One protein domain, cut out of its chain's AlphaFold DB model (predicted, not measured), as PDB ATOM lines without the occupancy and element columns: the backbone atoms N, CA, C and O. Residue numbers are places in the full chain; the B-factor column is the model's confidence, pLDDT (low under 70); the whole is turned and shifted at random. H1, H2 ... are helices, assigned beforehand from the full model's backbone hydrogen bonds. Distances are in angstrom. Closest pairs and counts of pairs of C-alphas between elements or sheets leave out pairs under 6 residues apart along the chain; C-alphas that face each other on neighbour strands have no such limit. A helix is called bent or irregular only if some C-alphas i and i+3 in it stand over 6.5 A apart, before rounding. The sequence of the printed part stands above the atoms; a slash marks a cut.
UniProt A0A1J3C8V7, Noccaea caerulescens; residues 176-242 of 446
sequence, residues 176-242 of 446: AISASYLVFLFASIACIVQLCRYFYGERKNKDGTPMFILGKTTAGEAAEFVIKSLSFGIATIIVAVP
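Overview. This is residues 176 to 242 of the 446 residues of a protein of Noccaea caerulescens (UniProt A0A1J3C8V7). Two long helices, H1 and H2, run side by side in opposite ways as a helical hairpin, and a long looping link joins them at one end of the rod. The helices make most of the length, and of the link residues 215 to 218, together with 219 and 220 of H2, stand free. The printed part has 67 residues with two named helices, H1 then H2, and no named strand; its class is all helix. It is loose, with a radius of gyration of the C-alphas of 14.3 A, and spans 45 by 19 by 19 A.

Along the chain. H1, the longest helix, holds residues 176 to 199 and measures 34.5 A from first to last C-alpha, from C-alpha 176 at (83.680, 12.157, 196.123) to C-alpha 199 at (91.736, -14.475, 175.685). H2 holds residues 219 to 240 and measures 31.9 A, ending with C-alpha 240 at (78.579, 4.791, 189.353). Neither helix is bent.

Arrangement. H1 and H2 touch, with 16 pairs of C-alphas within 8 A. Their closest C-alphas are those of Ala 187 and Gly 233, 5.1 A apart. They run opposite ways at a shallow tilt of 26 degrees, and their centres are 11.4 A apart. In H1 and H2 every O i to N i+4 pair is within hydrogen-bond range.

Size, cuts and confidence. The two C-alphas farthest apart are those of Ala 176 and Lys 216, at 45.3 A, while those of Ala 176 and Pro 242, the first and last printed, are 7.9 A apart. The printed part has no cut. The link from H1 to H2, residues 200 to 218, is long. The mean pLDDT of the printed part is 78.7, and 15 residues are under 70: residues 201, 203, 205 to 212, 214 to 217 and 242.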
ATOM      1  N   ALA A 176      83.847  12.299 197.566       77.44
ATOM      2  CA  ALA A 176      83.680  12.157 196.123       77.44
ATOM      3  C   ALA A 176      84.942  11.607 195.441       77.44
ATOM      4  O   ALA A 176      84.840  10.732 194.576       77.44
ATOM      5  N   ILE A 177      86.131  12.074 195.840       82.38
ATOM      6  CA  ILE A 177      87.421  11.579 195.337       82.38
ATOM      7  C   ILE A 177      87.619  10.113 195.738       82.38
ATOM      8  O   ILE A 177      87.939   9.282 194.887       82.38
ATOM      9  N   SER A 178      87.359   9.776 197.002       84.38
ATOM     10  CA  SER A 178      87.516   8.414 197.524       84.38
ATOM     11  C   SER A 178      86.560   7.431 196.840       84.38
ATOM     12  O   SER A 178      86.977   6.364 196.384       84.38
ATOM     13  N   ALA A 179      85.291   7.817 196.672       84.75
ATOM     14  CA  ALA A 179      84.310   7.034 195.927       84.75
ATOM     15  C   ALA A 179      84.714   6.863 194.451       84.75
ATOM     16  O   ALA A 179      84.580   5.772 193.897       84.75
ATOM     17  N   SER A 180      85.265   7.907 193.823       82.69
ATOM     18  CA  SER A 180      85.727   7.848 192.429       82.69
ATOM     19  C   SER A 180      86.878   6.855 192.240       82.69
ATOM     20  O   SER A 180      86.884   6.109 191.260       82.69
ATOM     21  N   TYR A 181      87.822   6.797 193.184       87.31
ATOM     22  CA  TYR A 181      88.925   5.832 193.148       87.31
ATOM     23  C   TYR A 181      88.423   4.385 193.266       87.31
ATOM     24  O   TYR A 181      88.847   3.513 192.507       87.31
ATOM     25  N   LEU A 182      87.457   4.139 194.157       89.81
ATOM     26  CA  LEU A 182      86.845   2.822 194.337       89.81
ATOM     27  C   LEU A 182      86.104   2.352 193.073       89.81
ATOM     28  O   LEU A 182      86.271   1.215 192.631       89.81
ATOM     29  N   VAL A 183      85.327   3.242 192.449       87.75
ATOM     30  CA  VAL A 183      84.632   2.964 191.181       87.75
ATOM     31  C   VAL A 183      85.625   2.651 190.062       87.75
ATOM     32  O   VAL A 183      85.416   1.706 189.301       87.75
ATOM     33  N   PHE A 184      86.716   3.413 189.966       87.81
ATOM     34  CA  PHE A 184      87.756   3.181 188.967       87.81
ATOM     35  C   PHE A 184      88.429   1.814 189.145       87.81
ATOM     36  O   PHE A 184      88.603   1.085 188.166       87.81
ATOM     37  N   LEU A 185      88.740   1.433 190.388       91.88
ATOM     38  CA  LEU A 185      89.305   0.124 190.717       91.88
ATOM     39  C   LEU A 185      88.382  -1.012 190.249       91.88
ATOM     40  O   LEU A 185      88.822  -1.900 189.517       91.88
ATOM     41  N   PHE A 186      87.095  -0.966 190.606       90.56
ATOM     42  CA  PHE A 186      86.135  -2.000 190.208       90.56
ATOM     43  C   PHE A 186      85.896  -2.047 188.694       90.56
ATOM     44  O   PHE A 186      85.826  -3.136 188.122       90.56
ATOM     45  N   ALA A 187      85.821  -0.891 188.028       89.88
ATOM     46  CA  ALA A 187      85.677  -0.825 186.575       89.88
ATOM     47  C   ALA A 187      86.903  -1.409 185.851       89.88
ATOM     48  O   ALA A 187      86.750  -2.136 184.866       89.88
ATOM     49  N   SER A 188      88.110  -1.142 186.360       90.00
ATOM     50  CA  SER A 188      89.357  -1.710 185.838       90.00
ATOM     51  C   SER A 188      89.394  -3.230 186.006       90.00
ATOM     52  O   SER A 188      89.612  -3.948 185.030       90.00
ATOM     53  N   ILE A 189      89.071  -3.741 187.201       92.44
ATOM     54  CA  ILE A 189      88.988  -5.185 187.468       92.44
ATOM     55  C   ILE A 189      87.971  -5.850 186.532       92.44
ATOM     56  O   ILE A 189      88.280  -6.865 185.913       92.44
ATOM     57  N   ALA A 190      86.780  -5.268 186.365       89.25
ATOM     58  CA  ALA A 190      85.760  -5.805 185.466       89.25
ATOM     59  C   ALA A 190      86.225  -5.839 183.998       89.25
ATOM     60  O   ALA A 190      85.958  -6.814 183.291       89.25
ATOM     61  N   CYS A 191      86.949  -4.808 183.547       89.56
ATOM     62  CA  CYS A 191      87.537  -4.750 182.209       89.56
ATOM     63  C   CYS A 191      88.612  -5.833 182.018       89.56
ATOM     64  O   CYS A 191      88.574  -6.576 181.036       89.56
ATOM     65  N   ILE A 192      89.521  -5.982 182.988       89.81
ATOM     66  CA  ILE A 192      90.574  -7.007 182.975       89.81
ATOM     67  C   ILE A 192      89.953  -8.403 182.947       89.81
ATOM     68  O   ILE A 192      90.321  -9.213 182.105       89.81
ATOM     69  N   VAL A 193      88.955  -8.678 183.792       89.94
ATOM     70  CA  VAL A 193      88.254  -9.969 183.801       89.94
ATOM     71  C   VAL A 193      87.580 -10.235 182.452       89.94
ATOM     72  O   VAL A 193      87.670 -11.350 181.941       89.94
ATOM     73  N   GLN A 194      86.938  -9.240 181.829       86.44
ATOM     74  CA  GLN A 194      86.349  -9.415 180.495       86.44
ATOM     75  C   GLN A 194      87.398  -9.733 179.426       86.44
ATOM     76  O   GLN A 194      87.157 -10.617 178.600       86.44
ATOM     77  N   LEU A 195      88.551  -9.063 179.461       87.06
ATOM     78  CA  LEU A 195      89.667  -9.326 178.554       87.06
ATOM     79  C   LEU A 195      90.264 -10.717 178.789       87.06
ATOM     80  O   LEU A 195      90.422 -11.474 177.837       87.06
ATOM     81  N   CYS A 196      90.523 -11.101 180.039       86.69
ATOM     82  CA  CYS A 196      91.019 -12.432 180.375       86.69
ATOM     83  C   CYS A 196      90.049 -13.517 179.894       86.69
ATOM     84  O   CYS A 196      90.463 -14.424 179.182       86.69
ATOM     85  N   ARG A 197      88.745 -13.403 180.176       84.25
ATOM     86  CA  ARG A 197      87.745 -14.389 179.712       84.25
ATOM     87  C   ARG A 197      87.635 -14.469 178.191       84.25
ATOM     88  O   ARG A 197      87.253 -15.509 177.659       84.25
ATOM     89  N   TYR A 198      87.954 -13.384 177.494       82.25
ATOM     90  CA  TYR A 198      88.059 -13.386 176.043       82.25
ATOM     91  C   TYR A 198      89.301 -14.134 175.564       82.25
ATOM     92  O   TYR A 198      89.160 -15.067 174.782       82.25
ATOM     93  N   PHE A 199      90.487 -13.812 176.083       80.69
ATOM     94  CA  PHE A 199      91.736 -14.475 175.685       80.69
ATOM     95  C   PHE A 199      91.806 -15.954 176.091       80.69
ATOM     96  O   PHE A 199      92.380 -16.755 175.359       80.69
ATOM     97  N   TYR A 200      91.181 -16.337 177.206       80.69
ATOM     98  CA  TYR A 200      91.051 -17.737 177.630       80.69
ATOM     99  C   TYR A 200      89.976 -18.516 176.850       80.69
ATOM    100  O   TYR A 200      89.816 -19.716 177.063       80.69
ATOM    101  N   GLY A 201      89.231 -17.873 175.942       69.69
ATOM    102  CA  GLY A 201      88.259 -18.546 175.075       69.69
ATOM    103  C   GLY A 201      86.959 -18.976 175.768       69.69
ATOM    104  O   GLY A 201      86.164 -19.703 175.176       69.69
ATOM    105  N   GLU A 202      86.691 -18.520 176.995       70.69
ATOM    106  CA  GLU A 202      85.449 -18.849 177.715       70.69
ATOM    107  C   GLU A 202      84.208 -18.172 177.111       70.69
ATOM    108  O   GLU A 202      83.083 -18.659 177.251       70.69
ATOM    109  N   ARG A 203      84.387 -17.022 176.451       66.12
ATOM    110  CA  ARG A 203      83.302 -16.293 175.781       66.12
ATOM    111  C   ARG A 203      82.913 -17.008 174.488       66.12
ATOM    112  O   ARG A 203      83.669 -16.990 173.521       66.12
ATOM    113  N   LYS A 204      81.711 -17.584 174.457       71.81
ATOM    114  CA  LYS A 204      81.132 -18.227 173.270       71.81
ATOM    115  C   LYS A 204      80.293 -17.245 172.448       71.81
ATOM    116  O   LYS A 204      79.640 -16.362 173.006       71.81
ATOM    117  N   ASN A 205      80.317 -17.399 171.129       66.62
ATOM    118  CA  ASN A 205      79.460 -16.672 170.199       66.62
ATOM    119  C   ASN A 205      78.024 -17.234 170.225       66.62
ATOM    120  O   ASN A 205      77.781 -18.261 170.863       66.62
ATOM    121  N   LYS A 206      77.067 -16.592 169.535       62.84
ATOM    122  CA  LYS A 206      75.670 -17.089 169.447       62.84
ATOM    123  C   LYS A 206      75.575 -18.529 168.912       62.84
ATOM    124  O   LYS A 206      74.646 -19.242 169.269       62.84
ATOM    125  N   ASP A 207      76.591 -18.962 168.169       61.16
ATOM    126  CA  ASP A 207      76.718 -20.303 167.590       61.16
ATOM    127  C   ASP A 207      77.484 -21.301 168.490       61.16
ATOM    128  O   ASP A 207      77.786 -22.418 168.079       61.16
ATOM    129  N   GLY A 208      77.840 -20.920 169.725       65.38
ATOM    130  CA  GLY A 208      78.485 -21.799 170.713       65.38
ATOM    131  C   GLY A 208      80.006 -21.974 170.574       65.38
ATOM    132  O   GLY A 208      80.631 -22.564 171.459       65.38
ATOM    133  N   THR A 209      80.626 -21.431 169.522       67.81
ATOM    134  CA  THR A 209      82.085 -21.441 169.311       67.81
ATOM    135  C   THR A 209      82.794 -20.375 170.158       67.81
ATOM    136  O   THR A 209      82.227 -19.303 170.383       67.81
ATOM    137  N   PRO A 210      84.019 -20.629 170.663       68.25
ATOM    138  CA  PRO A 210      84.779 -19.625 171.407       68.25
ATOM    139  C   PRO A 210      85.126 -18.434 170.499       68.25
ATOM    140  O   PRO A 210      85.597 -18.617 169.379       68.25
ATOM    141  N   MET A 211      84.886 -17.211 170.984       65.56
ATOM    142  CA  MET A 211      85.122 -15.962 170.240       65.56
ATOM    143  C   MET A 211      86.603 -15.708 169.937       65.56
ATOM    144  O   MET A 211      86.909 -14.952 169.022       65.56
ATOM    145  N   PHE A 212      87.515 -16.323 170.693       66.94
ATOM    146  CA  PHE A 212      88.952 -16.222 170.478       66.94
ATOM    147  C   PHE A 212      89.557 -17.609 170.277       66.94
ATOM    148  O   PHE A 212      89.419 -18.488 171.127       66.94
ATOM    149  N   ILE A 213      90.234 -17.797 169.145       70.44
ATOM    150  CA  ILE A 213      90.998 -19.004 168.824       70.44
ATOM    151  C   ILE A 213      92.372 -18.543 168.351       70.44
ATOM    152  O   ILE A 213      92.487 -17.850 167.335       70.44
ATOM    153  N   LEU A 214      93.409 -18.943 169.090       61.03
ATOM    154  CA  LEU A 214      94.794 -18.580 168.813       61.03
ATOM    155  C   LEU A 214      95.161 -18.963 167.363       61.03
ATOM    156  O   LEU A 214      95.096 -20.133 166.989       61.03
ATOM    157  N   GLY A 215      95.498 -17.966 166.538       62.00
ATOM    158  CA  GLY A 215      95.926 -18.148 165.144       62.00
ATOM    159  C   GLY A 215      94.834 -18.098 164.062       62.00
ATOM    160  O   GLY A 215      95.187 -18.061 162.888       62.00
ATOM    161  N   LYS A 216      93.535 -18.058 164.409       66.19
ATOM    162  CA  LYS A 216      92.430 -17.949 163.424       66.19
ATOM    163  C   LYS A 216      91.671 -16.622 163.458       66.19
ATOM    164  O   LYS A 216      91.127 -16.220 162.436       66.19
ATOM    165  N   THR A 217      91.619 -15.950 164.605       69.00
ATOM    166  CA  THR A 217      90.944 -14.650 164.731       69.00
ATOM    167  C   THR A 217      91.748 -13.534 164.083       69.00
ATOM    168  O   THR A 217      92.958 -13.436 164.294       69.00
ATOM    169  N   THR A 218      91.075 -12.652 163.346       76.12
ATOM    170  CA  THR A 218      91.738 -11.490 162.740       76.12
ATOM    171  C   THR A 218      92.045 -10.412 163.784       76.12
ATOM    172  O   THR A 218      91.308 -10.223 164.753       76.12
ATOM    173  N   ALA A 219      93.130  -9.653 163.579       74.00
ATOM    174  CA  ALA A 219      93.522  -8.553 164.472       74.00
ATOM    175  C   ALA A 219      92.416  -7.488 164.633       74.00
ATOM    176  O   ALA A 219      92.298  -6.874 165.693       74.00
ATOM    177  N   GLY A 220      91.573  -7.313 163.607       74.38
ATOM    178  CA  GLY A 220      90.393  -6.451 163.657       74.38
ATOM    179  C   GLY A 220      89.373  -6.905 164.703       74.38
ATOM    180  O   GLY A 220      88.982  -6.099 165.541       74.38
ATOM    181  N   GLU A 221      89.007  -8.190 164.721       73.94
ATOM    182  CA  GLU A 221      88.038  -8.775 165.669       73.94
ATOM    183  C   GLU A 221      88.528  -8.711 167.122       73.94
ATOM    184  O   GLU A 221      87.763  -8.389 168.034       73.94
ATOM    185  N   ALA A 222      89.826  -8.927 167.348       77.12
ATOM    186  CA  ALA A 222      90.427  -8.748 168.668       77.12
ATOM    187  C   ALA A 222      90.380  -7.282 169.126       77.12
ATOM    188  O   ALA A 222      89.966  -6.998 170.253       77.12
ATOM    189  N   ALA A 223      90.727  -6.336 168.246       78.88
ATOM    190  CA  ALA A 223      90.610  -4.909 168.540       78.88
ATOM    191  C   ALA A 223      89.150  -4.498 168.800       78.88
ATOM    192  O   ALA A 223      88.878  -3.671 169.673       78.88
ATOM    193  N   GLU A 224      88.189  -5.108 168.101       77.31
ATOM    194  CA  GLU A 224      86.768  -4.868 168.317       77.31
ATOM    195  C   GLU A 224      86.322  -5.202 169.739       77.31
ATOM    196  O   GLU A 224      85.591  -4.420 170.361       77.31
ATOM    197  N   PHE A 225      86.765  -6.349 170.249       79.50
ATOM    198  CA  PHE A 225      86.416  -6.806 171.583       79.50
ATOM    199  C   PHE A 225      87.070  -5.947 172.672       79.50
ATOM    200  O   PHE A 225      86.422  -5.604 173.667       79.50
ATOM    201  N   VAL A 226      88.324  -5.537 172.467       83.75
ATOM    202  CA  VAL A 226      89.035  -4.629 173.379       83.75
ATOM    203  C   VAL A 226      88.304  -3.289 173.491       83.75
ATOM    204  O   VAL A 226      88.034  -2.831 174.600       83.75
ATOM    205  N   ILE A 227      87.894  -2.696 172.364       81.50
ATOM    206  CA  ILE A 227      87.129  -1.439 172.353       81.50
ATOM    207  C   ILE A 227      85.786  -1.606 173.080       81.50
ATOM    208  O   ILE A 227      85.387  -0.732 173.850       81.50
ATOM    209  N   LYS A 228      85.095  -2.738 172.884       79.06
ATOM    210  CA  LYS A 228      83.825  -3.029 173.569       79.06
ATOM    211  C   LYS A 228      84.002  -3.161 175.085       79.06
ATOM    212  O   LYS A 228      83.167  -2.663 175.837       79.06
ATOM    213  N   SER A 229      85.092  -3.789 175.521       83.50
ATOM    214  CA  SER A 229      85.422  -3.972 176.941       83.50
ATOM    215  C   SER A 229      85.799  -2.639 177.600       83.50
ATOM    216  O   SER A 229      85.325  -2.324 178.691       83.50
ATOM    217  N   LEU A 230      86.561  -1.796 176.894       83.62
ATOM    218  CA  LEU A 230      86.908  -0.452 177.354       83.62
ATOM    219  C   LEU A 230      85.675   0.464 177.449       83.62
ATOM    220  O   LEU A 230      85.497   1.151 178.452       83.62
ATOM    221  N   SER A 231      84.794   0.432 176.444       80.62
ATOM    222  CA  SER A 231      83.520   1.170 176.447       80.62
ATOM    223  C   SER A 231      82.628   0.755 177.626       80.62
ATOM    224  O   SER A 231      82.053   1.611 178.294       80.62
ATOM    225  N   PHE A 232      82.581  -0.542 177.958       81.75
ATOM    226  CA  PHE A 232      81.870  -1.040 179.139       81.75
ATOM    227  C   PHE A 232      82.457  -0.500 180.455       81.75
ATOM    228  O   PHE A 232      81.707  -0.065 181.334       81.75
ATOM    229  N   GLY A 233      83.787  -0.469 180.585       84.44
ATOM    230  CA  GLY A 233      84.459   0.126 181.744       84.44
ATOM    231  C   GLY A 233      84.147   1.618 181.898       84.44
ATOM    232  O   GLY A 233      83.770   2.066 182.980       84.44
ATOM    233  N   ILE A 234      84.213   2.379 180.801       82.88
ATOM    234  CA  ILE A 234      83.887   3.812 180.794       82.88
ATOM    235  C   ILE A 234      82.414   4.051 181.164       82.88
ATOM    236  O   ILE A 234      82.127   4.910 181.998       82.88
ATOM    237  N   ALA A 235      81.484   3.274 180.600       78.75
ATOM    238  CA  ALA A 235      80.062   3.369 180.925       78.75
ATOM    239  C   ALA A 235      79.787   3.075 182.411       78.75
ATOM    240  O   ALA A 235      78.999   3.776 183.043       78.75
ATOM    241  N   THR A 236      80.487   2.097 182.992       81.81
ATOM    242  CA  THR A 236      80.379   1.761 184.422       81.81
ATOM    243  C   THR A 236      80.819   2.930 185.307       81.81
ATOM    244  O   THR A 236      80.126   3.266 186.265       81.81
ATOM    245  N   ILE A 237      81.923   3.603 184.959       83.38
ATOM    246  CA  ILE A 237      82.397   4.795 185.682       83.38
ATOM    247  C   ILE A 237      81.356   5.919 185.616       83.38
ATOM    248  O   ILE A 237      81.092   6.573 186.620       83.38
ATOM    249  N   ILE A 238      80.745   6.145 184.449       77.62
ATOM    250  CA  ILE A 238      79.732   7.196 184.272       77.62
ATOM    251  C   ILE A 238      78.502   6.936 185.154       77.62
ATOM    252  O   ILE A 238      78.004   7.861 185.785       77.62
ATOM    253  N   VAL A 239      78.021   5.693 185.212       77.69
ATOM    254  CA  VAL A 239      76.823   5.335 185.991       77.69
ATOM    255  C   VAL A 239      77.085   5.366 187.499       77.69
ATOM    256  O   VAL A 239      76.200   5.733 188.266       77.69
ATOM    257  N   ALA A 240      78.285   4.984 187.936       79.75
ATOM    258  CA  ALA A 240      78.579   4.791 189.353       79.75
ATOM    259  C   ALA A 240      78.993   6.069 190.105       79.75
ATOM    260  O   ALA A 240      78.914   6.100 191.332       79.75
ATOM    261  N   VAL A 241      79.433   7.130 189.419       75.69
ATOM    262  CA  VAL A 241      79.788   8.390 190.095       75.69
ATOM    263  C   VAL A 241      78.505   9.100 190.563       75.69
ATOM    264  O   VAL A 241      77.664   9.468 189.739       75.69
ATOM    265  N   PRO A 242      78.344   9.347 191.875       69.75
ATOM    266  CA  PRO A 242      77.072   9.743 192.469       69.75
ATOM    267  C   PRO A 242      76.840  11.255 192.354       69.75
ATOM    268  O   PRO A 242      76.812  11.974 193.350       69.75
TER     269      PRO A 242